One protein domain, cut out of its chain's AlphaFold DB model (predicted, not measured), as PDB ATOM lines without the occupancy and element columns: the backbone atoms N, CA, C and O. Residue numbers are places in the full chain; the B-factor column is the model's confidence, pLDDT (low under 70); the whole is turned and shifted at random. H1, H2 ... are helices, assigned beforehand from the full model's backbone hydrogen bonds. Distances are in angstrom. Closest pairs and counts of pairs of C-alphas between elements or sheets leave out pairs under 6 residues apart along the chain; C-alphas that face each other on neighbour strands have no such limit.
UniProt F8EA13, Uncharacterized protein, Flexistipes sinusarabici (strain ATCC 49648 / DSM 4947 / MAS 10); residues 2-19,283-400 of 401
ATOM      1  N   ILE A   2     302.705 227.052 250.154       90.56
ATOM      2  CA  ILE A   2     301.479 226.291 250.490       90.56
ATOM      3  C   ILE A   2     301.779 224.932 251.154       90.56
ATOM      4  O   ILE A   2     301.168 224.631 252.171       90.56
ATOM      5  N   HIS A   3     302.763 224.157 250.682       91.19
ATOM      6  CA  HIS A   3     303.196 222.921 251.363       91.19
ATOM      7  C   HIS A   3     303.521 223.133 252.860       91.19
ATOM      8  O   HIS A   3     302.999 222.428 253.716       91.19
ATOM      9  N   LYS A   4     304.295 224.163 253.228       92.19
ATOM     10  CA  LYS A   4     304.580 224.439 254.650       92.19
ATOM     11  C   LYS A   4     303.316 224.823 255.438       92.19
ATOM     12  O   LYS A   4     303.220 224.512 256.621       92.19
ATOM     13  N   ILE A   5     302.331 225.450 254.786       94.69
ATOM     14  CA  ILE A   5     301.016 225.724 255.389       94.69
ATOM     15  C   ILE A   5     300.257 224.417 255.634       94.69
ATOM     16  O   ILE A   5     299.697 224.263 256.714       94.69
ATOM     17  N   TYR A   6     300.293 223.451 254.709       95.00
ATOM     18  CA  TYR A   6     299.740 222.109 254.941       95.00
ATOM     19  C   TYR A   6     300.324 221.453 256.194       95.00
ATOM     20  O   TYR A   6     299.570 220.853 256.954       95.00
ATOM     21  N   ASN A   7     301.615 221.633 256.478       93.94
ATOM     22  CA  ASN A   7     302.230 221.080 257.689       93.94
ATOM     23  C   ASN A   7     301.707 221.758 258.971       93.94
ATOM     24  O   ASN A   7     301.447 221.083 259.966       93.94
ATOM     25  N   ILE A   8     301.482 223.079 258.943       95.81
ATOM     26  CA  ILE A   8     300.839 223.806 260.055       95.81
ATOM     27  C   ILE A   8     299.388 223.338 260.242       95.81
ATOM     28  O   ILE A   8     298.943 223.125 261.368       95.81
ATOM     29  N   ILE A   9     298.646 223.170 259.148       96.38
ATOM     30  CA  ILE A   9     297.257 222.700 259.177       96.38
ATOM     31  C   ILE A   9     297.179 221.254 259.678       96.38
ATOM     32  O   ILE A   9     296.350 220.957 260.532       96.38
ATOM     33  N   SER A  10     298.094 220.389 259.238       95.44
ATOM     34  CA  SER A  10     298.202 218.998 259.691       95.44
ATOM     35  C   SER A  10     298.444 218.912 261.198       95.44
ATOM     36  O   SER A  10     297.852 218.066 261.857       95.44
ATOM     37  N   PHE A  11     299.249 219.819 261.764       95.50
ATOM     38  CA  PHE A  11     299.443 219.911 263.212       95.50
ATOM     39  C   PHE A  11     298.131 220.199 263.962       95.50
ATOM     40  O   PHE A  11     297.840 219.545 264.963       95.50
ATOM     41  N   TYR A  12     297.322 221.153 263.490       96.69
ATOM     42  CA  TYR A  12     296.030 221.438 264.122       96.69
ATOM     43  C   TYR A  12     295.025 220.308 263.934       96.69
ATOM     44  O   TYR A  12     294.266 220.018 264.855       96.69
ATOM     45  N   ASP A  13     295.027 219.674 262.764       96.19
ATOM     46  CA  ASP A  13     294.150 218.550 262.459       96.19
ATOM     47  C   ASP A  13     294.467 217.344 263.355       96.19
ATOM     48  O   ASP A  13     293.569 216.825 264.011       96.19
ATOM     49  N   GLU A  14     295.742 216.963 263.490       94.81
ATOM     50  CA  GLU A  14     296.188 215.902 264.407       94.81
ATOM     51  C   GLU A  14     295.712 216.169 265.843       94.81
ATOM     52  O   GLU A  14     295.162 215.284 266.501       94.81
ATOM     53  N   ILE A  15     295.844 217.413 266.310       95.12
ATOM     54  CA  ILE A  15     295.384 217.810 267.643       95.12
ATOM     55  C   ILE A  15     293.859 217.727 267.770       95.12
ATOM     56  O   ILE A  15     293.367 217.203 268.775       95.12
ATOM     57  N   ARG A  16     293.108 218.213 266.775       94.62
ATOM     58  CA  ARG A  16     291.638 218.182 266.776       94.62
ATOM     59  C   ARG A  16     291.122 216.774 267.054       94.62
ATOM     60  O   ARG A  16     290.256 216.603 267.905       94.62
ATOM     61  N   TRP A  17     291.701 215.778 266.389       93.56
ATOM     62  CA  TRP A  17     291.279 214.378 266.488       93.56
ATOM     63  C   TRP A  17     291.962 213.596 267.617       93.56
ATOM     64  O   TRP A  17     291.693 212.412 267.776       93.56
ATOM     65  N   SER A  18     292.829 214.217 268.420       91.62
ATOM     66  CA  SER A  18     293.543 213.532 269.512       91.62
ATOM     67  C   SER A  18     292.766 213.452 270.833       91.62
ATOM     68  O   SER A  18     293.135 212.672 271.709       91.62
ATOM     69  N   SER A  19     291.701 214.245 270.995       86.31
ATOM     70  CA  SER A  19     290.903 214.292 272.224       86.31
ATOM     71  C   SER A  19     289.414 214.347 271.917       86.31
ATOM     72  O   SER A  19     288.971 215.172 271.118       86.31
ATOM     73  N   GLY A 283     282.566 222.250 252.225       81.88
ATOM     74  CA  GLY A 283     282.374 223.670 251.930       81.88
ATOM     75  C   GLY A 283     281.803 224.435 253.129       81.88
ATOM     76  O   GLY A 283     280.714 224.111 253.599       81.88
ATOM     77  N   ASP A 284     282.494 225.478 253.588       82.12
ATOM     78  CA  ASP A 284     282.053 226.351 254.678       82.12
ATOM     79  C   ASP A 284     282.284 227.838 254.348       82.12
ATOM     80  O   ASP A 284     283.075 228.182 253.464       82.12
ATOM     81  N   VAL A 285     281.581 228.734 255.047       83.88
ATOM     82  CA  VAL A 285     281.754 230.187 254.911       83.88
ATOM     83  C   VAL A 285     283.163 230.617 255.323       83.88
ATOM     84  O   VAL A 285     283.745 231.495 254.683       83.88
ATOM     85  N   TRP A 286     283.757 229.949 256.317       87.50
ATOM     86  CA  TRP A 286     285.101 230.259 256.808       87.50
ATOM     87  C   TRP A 286     286.198 229.946 255.789       87.50
ATOM     88  O   TRP A 286     287.176 230.689 255.689       87.50
ATOM     89  N   ASN A 287     285.990 228.932 254.947       85.56
ATOM     90  CA  ASN A 287     286.919 228.540 253.881       85.56
ATOM     91  C   ASN A 287     287.160 229.657 252.858       85.56
ATOM     92  O   ASN A 287     288.171 229.658 252.158       85.56
ATOM     93  N   ASN A 288     286.221 230.599 252.740       83.44
ATOM     94  CA  ASN A 288     286.313 231.697 251.788       83.44
ATOM     95  C   ASN A 288     286.555 233.058 252.452       83.44
ATOM     96  O   ASN A 288     286.405 234.088 251.798       83.44
ATOM     97  N   ASN A 289     286.965 233.079 253.726       91.81
ATOM     98  CA  ASN A 289     287.342 234.315 254.398       91.81
ATOM     99  C   ASN A 289     288.493 235.017 253.636       91.81
ATOM    100  O   ASN A 289     289.528 234.390 253.390       91.81
ATOM    101  N   PRO A 290     288.348 236.304 253.267       91.62
ATOM    102  CA  PRO A 290     289.300 236.982 252.388       91.62
ATOM    103  C   PRO A 290     290.683 237.156 253.024       91.62
ATOM    104  O   PRO A 290     291.686 237.017 252.330       91.62
ATOM    105  N   ILE A 291     290.748 237.391 254.342       92.88
ATOM    106  CA  ILE A 291     292.016 237.519 255.076       92.88
ATOM    107  C   ILE A 291     292.759 236.185 255.040       92.88
ATOM    108  O   ILE A 291     293.943 236.145 254.714       92.88
ATOM    109  N   PHE A 292     292.059 235.086 255.330       93.88
ATOM    110  CA  PHE A 292     292.656 233.754 255.293       93.88
ATOM    111  C   PHE A 292     293.141 233.387 253.885       93.88
ATOM    112  O   PHE A 292     294.291 232.988 253.724       93.88
ATOM    113  N   ARG A 293     292.303 233.588 252.857       92.88
ATOM    114  CA  ARG A 293     292.659 233.299 251.457       92.88
ATOM    115  C   ARG A 293     293.870 234.095 250.989       92.88
ATOM    116  O   ARG A 293     294.807 233.503 250.465       92.88
ATOM    117  N   SER A 294     293.867 235.411 251.206       91.38
ATOM    118  CA  SER A 294     295.008 236.269 250.868       91.38
ATOM    119  C   SER A 294     296.266 235.805 251.604       91.38
ATOM    120  O   SER A 294     297.331 235.679 251.004       91.38
ATOM    121  N   CYS A 295     296.141 235.430 252.881       91.12
ATOM    122  CA  CYS A 295     297.259 234.897 253.646       91.12
ATOM    123  C   CYS A 295     297.846 233.633 252.998       91.12
ATOM    124  O   CYS A 295     299.049 233.595 252.750       91.12
ATOM    125  N   ILE A 296     297.035 232.627 252.667       93.38
ATOM    126  CA  ILE A 296     297.563 231.340 252.187       93.38
ATOM    127  C   ILE A 296     297.925 231.313 250.693       93.38
ATOM    128  O   ILE A 296     298.732 230.472 250.300       93.38
ATOM    129  N   PHE A 297     297.366 232.213 249.870       93.19
ATOM    130  CA  PHE A 297     297.548 232.195 248.410       93.19
ATOM    131  C   PHE A 297     298.375 233.333 247.820       93.19
ATOM    132  O   PHE A 297     298.696 233.257 246.637       93.19
ATOM    133  N   GLN A 298     298.750 234.348 248.599       91.38
ATOM    134  CA  GLN A 298     299.630 235.415 248.111       91.38
ATOM    135  C   GLN A 298     300.908 234.849 247.475       91.38
ATOM    136  O   GLN A 298     301.560 233.973 248.055       91.38
ATOM    137  N   ASN A 299     301.286 235.404 246.324       90.31
ATOM    138  CA  ASN A 299     302.415 234.991 245.493       90.31
ATOM    139  C   ASN A 299     302.305 233.542 244.990       90.31
ATOM    140  O   ASN A 299     303.311 232.839 244.864       90.31
ATOM    141  N   THR A 300     301.088 233.060 244.735       92.00
ATOM    142  CA  THR A 300     300.847 231.735 244.145       92.00
ATOM    143  C   THR A 300     299.909 231.844 242.946       92.00
ATOM    144  O   THR A 300     299.198 232.834 242.799       92.00
ATOM    145  N   GLU A 301     299.839 230.803 242.110       93.56
ATOM    146  CA  GLU A 301     298.934 230.773 240.944       93.56
ATOM    147  C   GLU A 301     297.438 230.904 241.305       93.56
ATOM    148  O   GLU A 301     296.599 231.137 240.436       93.56
ATOM    149  N   TYR A 302     297.092 230.769 242.589       94.62
ATOM    150  CA  TYR A 302     295.720 230.836 243.088       94.62
ATOM    151  C   TYR A 302     295.337 232.180 243.711       94.62
ATOM    152  O   TYR A 302     294.191 232.308 244.144       94.62
ATOM    153  N   GLU A 303     296.246 233.157 243.771       93.88
ATOM    154  CA  GLU A 303     296.024 234.449 244.440       93.88
ATOM    155  C   GLU A 303     294.737 235.142 243.966       93.88
ATOM    156  O   GLU A 303     293.869 235.472 244.774       93.88
ATOM    157  N   GLU A 304     294.548 235.220 242.647       93.06
ATOM    158  CA  GLU A 304     293.380 235.842 242.004       93.06
ATOM    159  C   GLU A 304     292.233 234.849 241.719       93.06
ATOM    160  O   GLU A 304     291.235 235.167 241.062       93.06
ATOM    161  N   SER A 305     292.350 233.602 242.186       93.38
ATOM    162  CA  SER A 305     291.370 232.559 241.888       93.38
ATOM    163  C   SER A 305     290.059 232.782 242.641       93.38
ATOM    164  O   SER A 305     290.003 232.802 243.873       93.38
ATOM    165  N   LYS A 306     288.957 232.820 241.884       91.06
ATOM    166  CA  LYS A 306     287.582 232.842 242.416       91.06
ATOM    167  C   LYS A 306     287.018 231.449 242.711       91.06
ATOM    168  O   LYS A 306     285.869 231.332 243.135       91.06
ATOM    169  N   LYS A 307     287.787 230.381 242.463       91.94
ATOM    170  CA  LYS A 307     287.356 229.012 242.780       91.94
ATOM    171  C   LYS A 307     287.233 228.840 244.298       91.94
ATOM    172  O   LYS A 307     287.990 229.436 245.073       91.94
ATOM    173  N   SER A 308     286.291 227.999 244.715       91.50
ATOM    174  CA  SER A 308     286.126 227.634 246.121       91.50
ATOM    175  C   SER A 308     287.393 226.967 246.660       91.50
ATOM    176  O   SER A 308     288.106 226.276 245.928       91.50
ATOM    177  N   LEU A 309     287.687 227.185 247.947       93.31
ATOM    178  CA  LEU A 309     288.917 226.684 248.570       93.31
ATOM    179  C   LEU A 309     289.089 225.166 248.404       93.31
ATOM    180  O   LEU A 309     290.176 224.718 248.069       93.31
ATOM    181  N   ASN A 310     288.023 224.380 248.561       93.56
ATOM    182  CA  ASN A 310     288.082 222.924 248.418       93.56
ATOM    183  C   ASN A 310     288.527 222.462 247.018       93.56
ATOM    184  O   ASN A 310     289.302 221.518 246.909       93.56
ATOM    185  N   VAL A 311     288.111 223.161 245.958       94.06
ATOM    186  CA  VAL A 311     288.555 222.872 244.585       94.06
ATOM    187  C   VAL A 311     290.029 223.236 244.398       94.06
ATOM    188  O   VAL A 311     290.763 222.484 243.765       94.06
ATOM    189  N   ILE A 312     290.471 224.367 244.958       94.94
ATOM    190  CA  ILE A 312     291.877 224.798 244.884       94.94
ATOM    191  C   ILE A 312     292.787 223.828 245.639       94.94
ATOM    192  O   ILE A 312     293.807 223.413 245.103       94.94
ATOM    193  N   LEU A 313     292.415 223.436 246.860       95.38
ATOM    194  CA  LEU A 313     293.203 222.505 247.668       95.38
ATOM    195  C   LEU A 313     293.289 221.123 247.024       95.38
ATOM    196  O   LEU A 313     294.349 220.510 247.074       95.38
ATOM    197  N   ARG A 314     292.211 220.639 246.391       95.69
ATOM    198  CA  ARG A 314     292.255 219.394 245.614       95.69
ATOM    199  C   ARG A 314     293.214 219.506 244.430       95.69
ATOM    200  O   ARG A 314     294.077 218.650 244.288       95.69
ATOM    201  N   ASP A 315     293.102 220.566 243.629       95.69
ATOM    202  CA  ASP A 315     293.998 220.806 242.489       95.69
ATOM    203  C   ASP A 315     295.471 220.884 242.927       95.69
ATOM    204  O   ASP A 315     296.325 220.204 242.361       95.69
ATOM    205  N   TYR A 316     295.763 221.651 243.981       96.19
ATOM    206  CA  TYR A 316     297.116 221.762 244.523       96.19
ATOM    207  C   TYR A 316     297.625 220.426 245.065       96.19
ATOM    208  O   TYR A 316     298.759 220.041 244.779       96.19
ATOM    209  N   PHE A 317     296.799 219.702 245.825       96.38
ATOM    210  CA  PHE A 317     297.167 218.400 246.365       96.38
ATOM    211  C   PHE A 317     297.489 217.402 245.251       96.38
ATOM    212  O   PHE A 317     298.542 216.778 245.287       96.38
ATOM    213  N   ASP A 318     296.639 217.288 244.230       95.19
ATOM    214  CA  ASP A 318     296.842 216.325 243.147       95.19
ATOM    215  C   ASP A 318     298.127 216.625 242.346       95.19
ATOM    216  O   ASP A 318     298.849 215.693 241.982       95.19
ATOM    217  N   LYS A 319     298.462 217.912 242.144       95.50
ATOM    218  CA  LYS A 319     299.712 218.365 241.498       95.50
ATOM    219  C   LYS A 319     300.972 218.111 242.337       95.50
ATOM    220  O   LYS A 319     302.032 217.893 241.763       95.50
ATOM    221  N   ASN A 320     300.871 218.151 243.669       95.31
ATOM    222  CA  ASN A 320     302.028 218.181 244.579       95.31
ATOM    223  C   ASN A 320     302.048 217.016 245.587       95.31
ATOM    224  O   ASN A 320     302.789 217.055 246.566       95.31
ATOM    225  N   LYS A 321     301.244 215.966 245.383       92.44
ATOM    226  CA  LYS A 321     301.048 214.873 246.359       92.44
ATOM    227  C   LYS A 321     302.336 214.176 246.816       92.44
ATOM    228  O   LYS A 321     302.355 213.625 247.910       92.44
ATOM    229  N   SER A 322     303.384 214.170 245.989       90.44
ATOM    230  CA  SER A 322     304.693 213.591 246.322       90.44
ATOM    231  C   SER A 322     305.475 214.405 247.350       90.44
ATOM    232  O   SER A 322     306.355 213.855 247.996       90.44
ATOM    233  N   GLU A 323     305.165 215.693 247.490       89.81
ATOM    234  CA  GLU A 323     305.819 216.618 248.424       89.81
ATOM    235  C   GLU A 323     304.985 216.862 249.687       89.81
ATOM    236  O   GLU A 323     305.433 217.558 250.587       89.81
ATOM    237  N   LEU A 324     303.756 216.341 249.737       89.94
ATOM    238  CA  LEU A 324     302.768 216.629 250.778       89.94
ATOM    239  C   LEU A 324     302.630 215.497 251.808       89.94
ATOM    240  O   LEU A 324     301.575 215.393 252.418       89.94
ATOM    241  N   ASP A 325     303.651 214.650 251.984       85.19
ATOM    242  CA  ASP A 325     303.770 213.602 253.017       85.19
ATOM    243  C   ASP A 325     302.425 213.058 253.548       85.19
ATOM    244  O   ASP A 325     301.677 212.411 252.817       85.19
ATOM    245  N   GLU A 326     302.072 213.310 254.810       89.62
ATOM    246  CA  GLU A 326     300.842 212.815 255.451       89.62
ATOM    247  C   GLU A 326     299.626 213.735 255.260       89.62
ATOM    248  O   GLU A 326     298.574 213.526 255.866       89.62
ATOM    249  N   SER A 327     299.744 214.758 254.417       94.81
ATOM    250  CA  SER A 327     298.709 215.762 254.230       94.81
ATOM    251  C   SER A 327     297.614 215.349 253.249       94.81
ATOM    252  O   SER A 327     297.787 214.482 252.387       94.81
ATOM    253  N   TYR A 328     296.454 215.993 253.380       96.38
ATOM    254  CA  TYR A 328     295.305 215.827 252.490       96.38
ATOM    255  C   TYR A 328     294.339 217.024 252.580       96.38
ATOM    256  O   TYR A 328     294.331 217.735 253.585       96.38
ATOM    257  N   PRO A 329     293.520 217.295 251.541       96.38
ATOM    258  CA  PRO A 329     292.715 218.520 251.471       96.38
ATOM    259  C   PRO A 329     291.737 218.732 252.629       96.38
ATOM    260  O   PRO A 329     291.556 219.867 253.061       96.38
ATOM    261  N   GLU A 330     291.114 217.664 253.134       97.38
ATOM    262  CA  GLU A 330     290.122 217.763 254.211       97.38
ATOM    263  C   GLU A 330     290.686 218.369 255.498       97.38
ATOM    264  O   GLU A 330     289.944 219.070 256.167       97.38
ATOM    265  N   GLN A 331     291.982 218.227 255.801       96.69
ATOM    266  CA  GLN A 331     292.584 218.777 257.029       96.69
ATOM    267  C   GLN A 331     292.372 220.285 257.184       96.69
ATOM    268  O   GLN A 331     292.380 220.807 258.295       96.69
ATOM    269  N   PHE A 332     292.152 221.001 256.078       96.62
ATOM    270  CA  PHE A 332     291.778 222.409 256.124       96.62
ATOM    271  C   PHE A 332     290.409 222.656 256.767       96.62
ATOM    272  O   PHE A 332     290.087 223.811 256.975       96.62
ATOM    273  N   ASP A 333     289.623 221.646 257.141       95.31
ATOM    274  CA  ASP A 333     288.379 221.827 257.898       95.31
ATOM    275  C   ASP A 333     288.635 222.432 259.288       95.31
ATOM    276  O   ASP A 333     287.740 223.034 259.875       95.31
ATOM    277  N   VAL A 334     289.883 222.391 259.784       95.06
ATOM    278  CA  VAL A 334     290.313 223.170 260.963       95.06
ATOM    279  C   VAL A 334     290.096 224.678 260.795       95.06
ATOM    280  O   VAL A 334     290.066 225.404 261.786       95.06
ATOM    281  N   THR A 335     289.925 225.184 259.566       94.44
ATOM    282  CA  THR A 335     289.556 226.587 259.306       94.44
ATOM    283  C   THR A 335     288.249 226.974 259.980       94.44
ATOM    284  O   THR A 335     288.100 228.144 260.332       94.44
ATOM    285  N   PHE A 336     287.336 226.018 260.184       92.25
ATOM    286  CA  PHE A 336     286.074 226.237 260.879       92.25
ATOM    287  C   PHE A 336     286.297 226.823 262.278       92.25
ATOM    288  O   PHE A 336     285.601 227.755 262.670       92.25
ATOM    289  N   ASP A 337     287.323 226.343 262.984       94.12
ATOM    290  CA  ASP A 337     287.694 226.817 264.316       94.12
ATOM    291  C   ASP A 337     288.771 227.913 264.266       94.12
ATOM    292  O   ASP A 337     288.731 228.887 265.025       94.12
ATOM    293  N   PHE A 338     289.719 227.788 263.333       96.50
ATOM    294  CA  PHE A 338     290.880 228.666 263.223       96.50
ATOM    295  C   PHE A 338     290.532 230.070 262.720       96.50
ATOM    296  O   PHE A 338     290.936 231.081 263.301       96.50
ATOM    297  N   VAL A 339     289.777 230.173 261.623       96.50
ATOM    298  CA  VAL A 339     289.505 231.455 260.954       96.50
ATOM    299  C   VAL A 339     288.717 232.420 261.850       96.50
ATOM    300  O   VAL A 339     289.122 233.586 261.921       96.50
ATOM    301  N   PRO A 340     287.660 232.000 262.578       95.25
ATOM    302  CA  PRO A 340     286.969 232.879 263.520       95.25
ATOM    303  C   PRO A 340     287.883 233.433 264.610       95.25
ATOM    304  O   PRO A 340     287.759 234.599 264.976       95.25
ATOM    305  N   ARG A 341     288.811 232.617 265.122       95.94
ATOM    306  CA  ARG A 341     289.673 232.972 266.260       95.94
ATOM    307  C   ARG A 341     290.891 233.787 265.865       95.94
ATOM    308  O   ARG A 341     291.359 234.595 266.668       95.94
ATOM    309  N   MET A 342     291.372 233.594 264.639       96.00
ATOM    310  CA  MET A 342     292.611 234.191 264.150       96.00
ATOM    311  C   MET A 342     292.363 235.281 263.124       96.00
ATOM    312  O   MET A 342     292.671 236.446 263.373       96.00
ATOM    313  N   CYS A 343     291.784 234.930 261.979       95.38
ATOM    314  CA  CYS A 343     291.621 235.856 260.864       95.38
ATOM    315  C   CYS A 343     290.553 236.912 261.165       95.38
ATOM    316  O   CYS A 343     290.814 238.104 261.014       95.38
ATOM    317  N   SER A 344     289.381 236.500 261.655       93.69
ATOM    318  CA  SER A 344     288.282 237.427 261.967       93.69
ATOM    319  C   SER A 344     288.609 238.351 263.142       93.69
ATOM    320  O   SER A 344     288.187 239.504 263.151       93.69
ATOM    321  N   MET A 345     289.417 237.880 264.099       94.62
ATOM    322  CA  MET A 345     289.911 238.684 265.226       94.62
ATOM    323  C   MET A 345     291.236 239.414 264.937       94.62
ATOM    324  O   MET A 345     291.776 240.050 265.838       94.62
ATOM    325  N   LYS A 346     291.776 239.326 263.712       94.19
ATOM    326  CA  LYS A 346     293.033 239.974 263.283       94.19
ATOM    327  C   LYS A 346     294.260 239.657 264.164       94.19
ATOM    328  O   LYS A 346     295.131 240.502 264.346       94.19
ATOM    329  N   LYS A 347     294.375 238.430 264.681       95.06
ATOM    330  CA  LYS A 347     295.465 237.999 265.586       95.06
ATOM    331  C   LYS A 347     296.730 237.526 264.849       95.06
ATOM    332  O   LYS A 347     297.301 236.484 265.170       95.06
ATOM    333  N   CYS A 348     297.169 238.258 263.824       93.25
ATOM    334  CA  CYS A 348     298.318 237.849 263.001       93.25
ATOM    335  C   CYS A 348     299.636 237.784 263.794       93.25
ATOM    336  O   CYS A 348     300.479 236.946 263.486       93.25
ATOM    337  N   ASN A 349     299.790 238.601 264.841       94.56
ATOM    338  CA  ASN A 349     300.992 238.670 265.684       94.56
ATOM    339  C   ASN A 349     301.320 237.370 266.440       94.56
ATOM    340  O   ASN A 349     302.469 237.176 266.821       94.56
ATOM    341  N   ILE A 350     300.339 236.488 266.655       95.44
ATOM    342  CA  ILE A 350     300.519 235.181 267.315       95.44
ATOM    343  C   ILE A 350     300.202 234.003 266.375       95.44
ATOM    344  O   ILE A 350     300.123 232.855 266.806       95.44
ATOM    345  N   CYS A 351     299.972 234.280 265.088       95.69
ATOM    346  CA  CYS A 351     299.563 233.288 264.101       95.69
ATOM    347  C   CYS A 351     300.788 232.592 263.482       95.69
ATOM    348  O   CYS A 351     301.584 233.265 262.826       95.69
ATOM    349  N   PRO A 352     300.923 231.255 263.565       95.56
ATOM    350  CA  PRO A 352     302.077 230.566 262.980       95.56
ATOM    351  C   PRO A 352     302.134 230.656 261.449       95.56
ATOM    352  O   PRO A 352     303.223 230.640 260.886       95.56
ATOM    353  N   ILE A 353     300.995 230.799 260.757       95.44
ATOM    354  CA  ILE A 353     300.993 231.026 259.300       95.44
ATOM    355  C   ILE A 353     301.629 232.386 258.976       95.44
ATOM    356  O   ILE A 353     302.356 232.499 257.995       95.44
ATOM    357  N   ASN A 354     301.402 233.407 259.812       93.75
ATOM    358  CA  ASN A 354     302.036 234.712 259.628       93.75
ATOM    359  C   ASN A 354     303.550 234.627 259.850       93.75
ATOM    360  O   ASN A 354     304.297 235.074 258.988       93.75
ATOM    361  N   VAL A 355     303.989 233.972 260.935       94.50
ATOM    362  CA  VAL A 355     305.417 233.730 261.225       94.50
ATOM    363  C   VAL A 355     306.105 233.030 260.053       94.50
ATOM    364  O   VAL A 355     307.160 233.461 259.599       94.50
ATOM    365  N   LEU A 356     305.480 231.981 259.513       93.81
ATOM    366  CA  LEU A 356     305.991 231.259 258.350       93.81
ATOM    367  C   LEU A 356     306.171 232.165 257.117       93.81
ATOM    368  O   LEU A 356     307.084 231.942 256.323       93.81
ATOM    369  N   LYS A 357     305.290 233.152 256.929       90.69
ATOM    370  CA  LYS A 357     305.312 234.033 255.756       90.69
ATOM    371  C   LYS A 357     306.275 235.199 255.884       90.69
ATOM    372  O   LYS A 357     306.907 235.544 254.891       90.69
ATOM    373  N   THR A 358     306.337 235.832 257.049       90.38
ATOM    374  CA  THR A 358     307.150 237.036 257.253       90.38
ATOM    375  C   THR A 358     308.551 236.713 257.758       90.38
ATOM    376  O   THR A 358     309.446 237.532 257.605       90.38
ATOM    377  N   GLY A 359     308.753 235.538 258.366       88.88
ATOM    378  CA  GLY A 359     309.965 235.236 259.130       88.88
ATOM    379  C   GLY A 359     310.011 235.935 260.493       88.88
ATOM    380  O   GLY A 359     310.949 235.733 261.256       88.88
ATOM    381  N   GLU A 360     308.998 236.736 260.823       90.38
ATOM    382  CA  GLU A 360     308.928 237.486 262.071       90.38
ATOM    383  C   GLU A 360     308.058 236.741 263.079       90.38
ATOM    384  O   GLU A 360     306.874 236.490 262.842       90.38
ATOM    385  N   TYR A 361     308.623 236.428 264.243       88.31
ATOM    386  CA  TYR A 361     307.896 235.704 265.284       88.31
ATOM    387  C   TYR A 361     306.799 236.529 265.964       88.31
ATOM    388  O   TYR A 361     305.899 235.945 266.564       88.31
ATOM    389  N   GLY A 362     306.856 237.864 265.903       87.81
ATOM    390  CA  GLY A 362     305.917 238.732 266.616       87.81
ATOM    391  C   GLY A 362     305.794 238.345 268.097       87.81
ATOM    392  O   GLY A 362     306.790 238.243 268.812       87.81
ATOM    393  N   ASP A 363     304.567 238.070 268.537       94.06
ATOM    394  CA  ASP A 363     304.255 237.594 269.889       94.06
ATOM    395  C   ASP A 363     304.051 236.065 269.956       94.06
ATOM    396  O   ASP A 363     303.669 235.540 271.004       94.06
ATOM    397  N   PHE A 364     304.310 235.315 268.878       94.69
ATOM    398  CA  PHE A 364     304.109 233.860 268.835       94.69
ATOM    399  C   PHE A 364     304.871 233.121 269.943       94.69
ATOM    400  O   PHE A 364     304.314 232.251 270.609       94.69
ATOM    401  N   PHE A 365     306.134 233.467 270.205       91.56
ATOM    402  CA  PHE A 365     306.882 232.817 271.289       91.56
ATOM    403  C   PHE A 365     306.456 233.263 272.685       91.56
ATOM    404  O   PHE A 365     306.708 232.540 273.643       91.56
ATOM    405  N   LYS A 366     305.756 234.397 272.813       91.94
ATOM    406  CA  LYS A 366     305.130 234.780 274.085       91.94
ATOM    407  C   LYS A 366     303.906 233.919 274.382       91.94
ATOM    408  O   LYS A 366     303.574 233.724 275.545       91.94
ATOM    409  N   THR A 367     303.235 233.399 273.350       92.69
ATOM    410  CA  THR A 367     302.113 232.474 273.530       92.69
ATOM    411  C   THR A 367     302.569 231.023 273.602       92.69
ATOM    412  O   THR A 367     301.992 230.272 274.376       92.69
ATOM    413  N   CYS A 368     303.595 230.601 272.862       95.12
ATOM    414  CA  CYS A 368     304.106 229.229 272.883       95.12
ATOM    415  C   CYS A 368     304.935 228.937 274.151       95.12
ATOM    416  O   CYS A 368     306.151 229.086 274.153       95.12
ATOM    417  N   VAL A 369     304.275 228.479 275.222       91.31
ATOM    418  CA  VAL A 369     304.888 228.290 276.556       91.31
ATOM    419  C   VAL A 369     305.834 227.089 276.682       91.31
ATOM    420  O   VAL A 369     306.595 227.017 277.638       91.31
ATOM    421  N   ARG A 370     305.769 226.125 275.753       93.56
ATOM    422  CA  ARG A 370     306.613 224.907 275.703       93.56
ATOM    423  C   ARG A 370     306.694 224.095 277.011       93.56
ATOM    424  O   ARG A 370     307.626 223.317 277.195       93.56
ATOM    425  N   ASN A 371     305.705 224.224 277.893       94.12
ATOM    426  CA  ASN A 371     305.655 223.533 279.176       94.12
ATOM    427  C   ASN A 371     304.731 222.311 279.100       94.12
ATOM    428  O   ASN A 371     303.530 222.477 278.899       94.12
ATOM    429  N   LYS A 372     305.288 221.109 279.300       95.81
ATOM    430  CA  LYS A 372     304.569 219.826 279.210       95.81
ATOM    431  C   LYS A 372     303.495 219.617 280.283       95.81
ATOM    432  O   LYS A 372     302.610 218.794 280.074       95.81
ATOM    433  N   ASP A 373     303.537 220.386 281.367       95.81
ATOM    434  CA  ASP A 373     302.547 220.330 282.449       95.81
ATOM    435  C   ASP A 373     301.286 221.157 282.143       95.81
ATOM    436  O   ASP A 373     300.327 221.157 282.913       95.81
ATOM    437  N   LEU A 374     301.280 221.891 281.024       95.19
ATOM    438  CA  LEU A 374     300.187 222.764 280.608       95.19
ATOM    439  C   LEU A 374     299.579 222.310 279.279       95.19
ATOM    440  O   LEU A 374     300.200 221.610 278.473       95.19
ATOM    441  N   PHE A 375     298.369 222.794 278.995       95.69
ATOM    442  CA  PHE A 375     297.820 222.705 277.647       95.69
ATOM    443  C   PHE A 375     298.650 223.517 276.648       95.69
ATOM    444  O   PHE A 375     299.242 224.552 276.961       95.69
ATOM    445  N   CYS A 376     298.656 223.058 275.399       96.25
ATOM    446  CA  CYS A 376     299.217 223.756 274.261       96.25
ATOM    447  C   CYS A 376     298.413 225.033 273.999       96.25
ATOM    448  O   CYS A 376     297.414 225.038 273.281       96.25
ATOM    449  N   THR A 377     298.889 226.138 274.558       95.88
ATOM    450  CA  THR A 377     298.334 227.487 274.390       95.88
ATOM    451  C   THR A 377     298.166 227.887 272.926       95.88
ATOM    452  O   THR A 377     297.203 228.565 272.592       95.88
ATOM    453  N   VAL A 378     299.051 227.434 272.031       96.44
ATOM    454  CA  VAL A 378     298.936 227.688 270.586       96.44
ATOM    455  C   VAL A 378     297.687 227.014 270.005       96.44
ATOM    456  O   VAL A 378     296.914 227.670 269.313       96.44
ATOM    457  N   ALA A 379     297.444 225.736 270.304       96.44
ATOM    458  CA  ALA A 379     296.248 225.027 269.836       96.44
ATOM    459  C   ALA A 379     294.967 225.570 270.489       96.44
ATOM    460  O   ALA A 379     293.954 225.780 269.813       96.44
ATOM    461  N   LEU A 380     295.044 225.880 271.784       95.62
ATOM    462  CA  LEU A 380     293.934 226.424 272.552       95.62
ATOM    463  C   LEU A 380     293.518 227.816 272.057       95.62
ATOM    464  O   LEU A 380     292.339 228.066 271.839       95.62
ATOM    465  N   ILE A 381     294.462 228.732 271.834       95.88
ATOM    466  CA  ILE A 381     294.141 230.096 271.393       95.88
ATOM    467  C   ILE A 381     293.698 230.108 269.928       95.88
ATOM    468  O   ILE A 381     292.736 230.804 269.587       95.88
ATOM    469  N   ASN A 382     294.387 229.352 269.067       96.06
ATOM    470  CA  ASN A 382     294.173 229.443 267.627       96.06
ATOM    471  C   ASN A 382     292.947 228.657 267.165       96.06
ATOM    472  O   ASN A 382     292.287 229.113 266.242       96.06
ATOM    473  N   CYS A 383     292.607 227.538 267.814       95.75
ATOM    474  CA  CYS A 383     291.457 226.709 267.433       95.75
ATOM    475  C   CYS A 383     290.484 226.433 268.592       95.75
ATOM    476  O   CYS A 383     289.320 226.133 268.360       95.75
ATOM    477  N   GLY A 384     290.894 226.595 269.851       95.75
ATOM    478  CA  GLY A 384     290.082 226.174 271.001       95.75
ATOM    479  C   GLY A 384     290.257 224.698 271.351       95.75
ATOM    480  O   GLY A 384     289.404 224.141 272.030       95.75
ATOM    481  N   TYR A 385     291.327 224.058 270.875       95.94
ATOM    482  CA  TYR A 385     291.565 222.637 271.114       95.94
ATOM    483  C   TYR A 385     292.342 222.409 272.411       95.94
ATOM    484  O   TYR A 385     293.389 223.020 272.641       95.94
ATOM    485  N   ASN A 386     291.856 221.473 273.223       93.81
ATOM    486  CA  ASN A 386     292.537 220.966 274.405       93.81
ATOM    487  C   ASN A 386     293.538 219.888 273.986       93.81
ATOM    488  O   ASN A 386     293.174 218.883 273.368       93.81
ATOM    489  N   TYR A 387     294.808 220.107 274.313       94.56
ATOM    490  CA  TYR A 387     295.904 219.189 274.014       94.56
ATOM    491  C   TYR A 387     297.068 219.467 274.951       94.56
ATOM    492  O   TYR A 387     297.436 220.628 275.115       94.56
ATOM    493  N   ASN A 388     297.662 218.440 275.552       95.25
ATOM    494  CA  ASN A 388     298.831 218.626 276.414       95.25
ATOM    495  C   ASN A 388     300.022 219.106 275.583       95.25
ATOM    496  O   ASN A 388     300.279 218.607 274.488       95.25
ATOM    497  N   CYS A 389     300.756 220.100 276.074       95.56
ATOM    498  CA  CYS A 389     301.916 220.594 275.352       95.56
ATOM    499  C   CYS A 389     303.009 219.515 275.292       95.56
ATOM    500  O   CYS A 389     303.318 218.856 276.279       95.56
ATOM    501  N   ILE A 390     303.652 219.371 274.135       93.81
ATOM    502  CA  ILE A 390     304.754 218.414 273.931       93.81
ATOM    503  C   ILE A 390     306.145 219.059 274.068       93.81
ATOM    504  O   ILE A 390     307.170 218.394 273.903       93.81
ATOM    505  N   GLY A 391     306.193 220.349 274.419       93.62
ATOM    506  CA  GLY A 391     307.421 221.117 274.627       93.62
ATOM    507  C   GLY A 391     308.245 221.316 273.352       93.62
ATOM    508  O   GLY A 391     307.701 221.425 272.254       93.62
ATOM    509  N   GLU A 392     309.570 221.337 273.498       92.69
ATOM    510  CA  GLU A 392     310.538 221.598 272.415       92.69
ATOM    511  C   GLU A 392     310.479 220.597 271.251       92.69
ATOM    512  O   GLU A 392     310.910 220.886 270.139       92.69
ATOM    513  N   GLN A 393     309.909 219.411 271.468       91.00
ATOM    514  CA  GLN A 393     309.782 218.389 270.425       91.00
ATOM    515  C   GLN A 393     308.614 218.654 269.458       91.00
ATOM    516  O   GLN A 393     308.396 217.871 268.531       91.00
ATOM    517  N   CYS A 394     307.872 219.750 269.654       93.56
ATOM    518  CA  CYS A 394     306.692 220.091 268.874       93.56
ATOM    519  C   CYS A 394     306.973 220.202 267.370       93.56
ATOM    520  O   CYS A 394     307.834 220.970 266.941       93.56
ATOM    521  N   LYS A 395     306.189 219.480 266.553       91.38
ATOM    522  CA  LYS A 395     306.285 219.516 265.083       91.38
ATOM    523  C   LYS A 395     306.129 220.941 264.540       91.38
ATOM    524  O   LYS A 395     306.852 221.313 263.625       91.38
ATOM    525  N   LEU A 396     305.256 221.756 265.145       93.44
ATOM    526  CA  LEU A 396     305.053 223.147 264.732       93.44
ATOM    527  C   LEU A 396     306.339 223.980 264.827       93.44
ATOM    528  O   LEU A 396     306.630 224.741 263.911       93.44
ATOM    529  N   LEU A 397     307.136 223.796 265.885       92.75
ATOM    530  CA  LEU A 397     308.393 224.531 266.075       92.75
ATOM    531  C   LEU A 397     309.448 224.175 265.021       92.75
ATOM    532  O   LEU A 397     310.284 225.007 264.708       92.75
ATOM    533  N   LYS A 398     309.385 222.967 264.447       91.12
ATOM    534  CA  LYS A 398     310.293 222.519 263.378       91.12
ATOM    535  C   LYS A 398     309.920 223.071 261.997       91.12
ATOM    536  O   LYS A 398     310.731 223.007 261.081       91.12
ATOM    537  N   ILE A 399     308.680 223.538 261.823       90.50
ATOM    538  CA  ILE A 399     308.168 224.068 260.547       90.50
ATOM    539  C   ILE A 399     308.478 225.561 260.410       90.50
ATOM    540  O   ILE A 399     308.695 226.052 259.297       90.50
ATOM    541  N   LEU A 400     308.429 226.277 261.533       90.81
ATOM    542  CA  LEU A 400     308.681 227.710 261.589       90.81
ATOM    543  C   LEU A 400     310.179 228.001 261.360       90.81
ATOM    544  O   LEU A 400     311.003 227.148 261.688       90.81
TER     545      LEU A 400
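Overview. This is residues 2 to 19 and 283 to 400 of the 401 residues of an uncharacterized protein of Flexistipes sinusarabici (strain ATCC 49648 / DSM 4947 / MAS 10) (UniProt F8EA13). What does one see first? H1 runs through the middle of a body of mostly short helices and loops, and H4 crosses it about perpendicular. H5 and H8 pack on H1, H3 lies toward one end of the longest axis, and H6 and the loop of residues 370 to 375 lie toward the other. What is it built of? The printed part has 136 residues with eight named helices, H1 to H8 in that order, and no named strand; its class is all helix, with 70 residues in the helices. It is compact, with a radius of gyration of the C-alphas of 14.4 A and spans of 43 by 30 by 27 A.

Along the chain. Where does the first helix lie? H1, residues 2 to 16, begins with C-alpha 2 at (301.479, 226.291, 250.490) and is 20.7 A long. Which helices follow after the cut? H2 is residues 290 to 297, H3 residues 309 to 320, 16.1 A long, and H4 residues 329 to 341, 20.9 A long, beginning with C-alpha 329 at (292.715, 218.520, 251.471). H5 is residues 352 to 358, H6 residues 364 to 367, H7 residues 377 to 382, and H8 residues 395 to 399, ending with C-alpha 399 at (308.168, 224.068, 260.547).

Arrangement. What touches the hub, H1? H2 only just touches its residues 2 to 5, with 3 pairs of C-alphas within 8 A, the closest being Ile 2 and Ile 296 at 6.6 A; H4 touches it about perpendicular at 76 degrees, the closest C-alphas being Asp 13 and Gln 331 at 5.7 A. H5 touches it at a shallow tilt of 16 degrees, opposite ways, with C-alphas 5 and 353 closest at 6.6 A, and H8 touches it with C-alphas 8 and 396 closest at 6.3 A. What lies farther out? H3 and H4 form a helical hairpin at a steep tilt of 45 degrees, the closest C-alphas being Leu 313 and Pro 329 at 5.5 A. H7 touches H4, about perpendicular at 89 degrees, with C-alphas 338 and 382 closest at 5.6 A; H6 is close to H7 but not clearly touching, with C-alphas 367 and 377 closest at 6.3 A. How do the backbones run? Every O i to N i+4 pair is within hydrogen-bond range in H1, H2, H3, H5, H7 and H8, and H6 is too short for such a pair; in H4 it is 2 of 9, beside 8 of 10 O i to N i+3 pairs.

Size, cuts and confidence. How far does it reach? The two C-alphas farthest apart, those of Lys 306 and Asp 373, are 44.5 A apart. Where is it cut, and which links are long? Residues 20 to 282 are not printed, and C-alphas 19 and 283 are 23.9 A apart across the cut; the links H2 to H3 and H7 to H8 are long. Is confidence low anywhere? No printed residue is under 70, and the mean pLDDT of the printed part is 93.3.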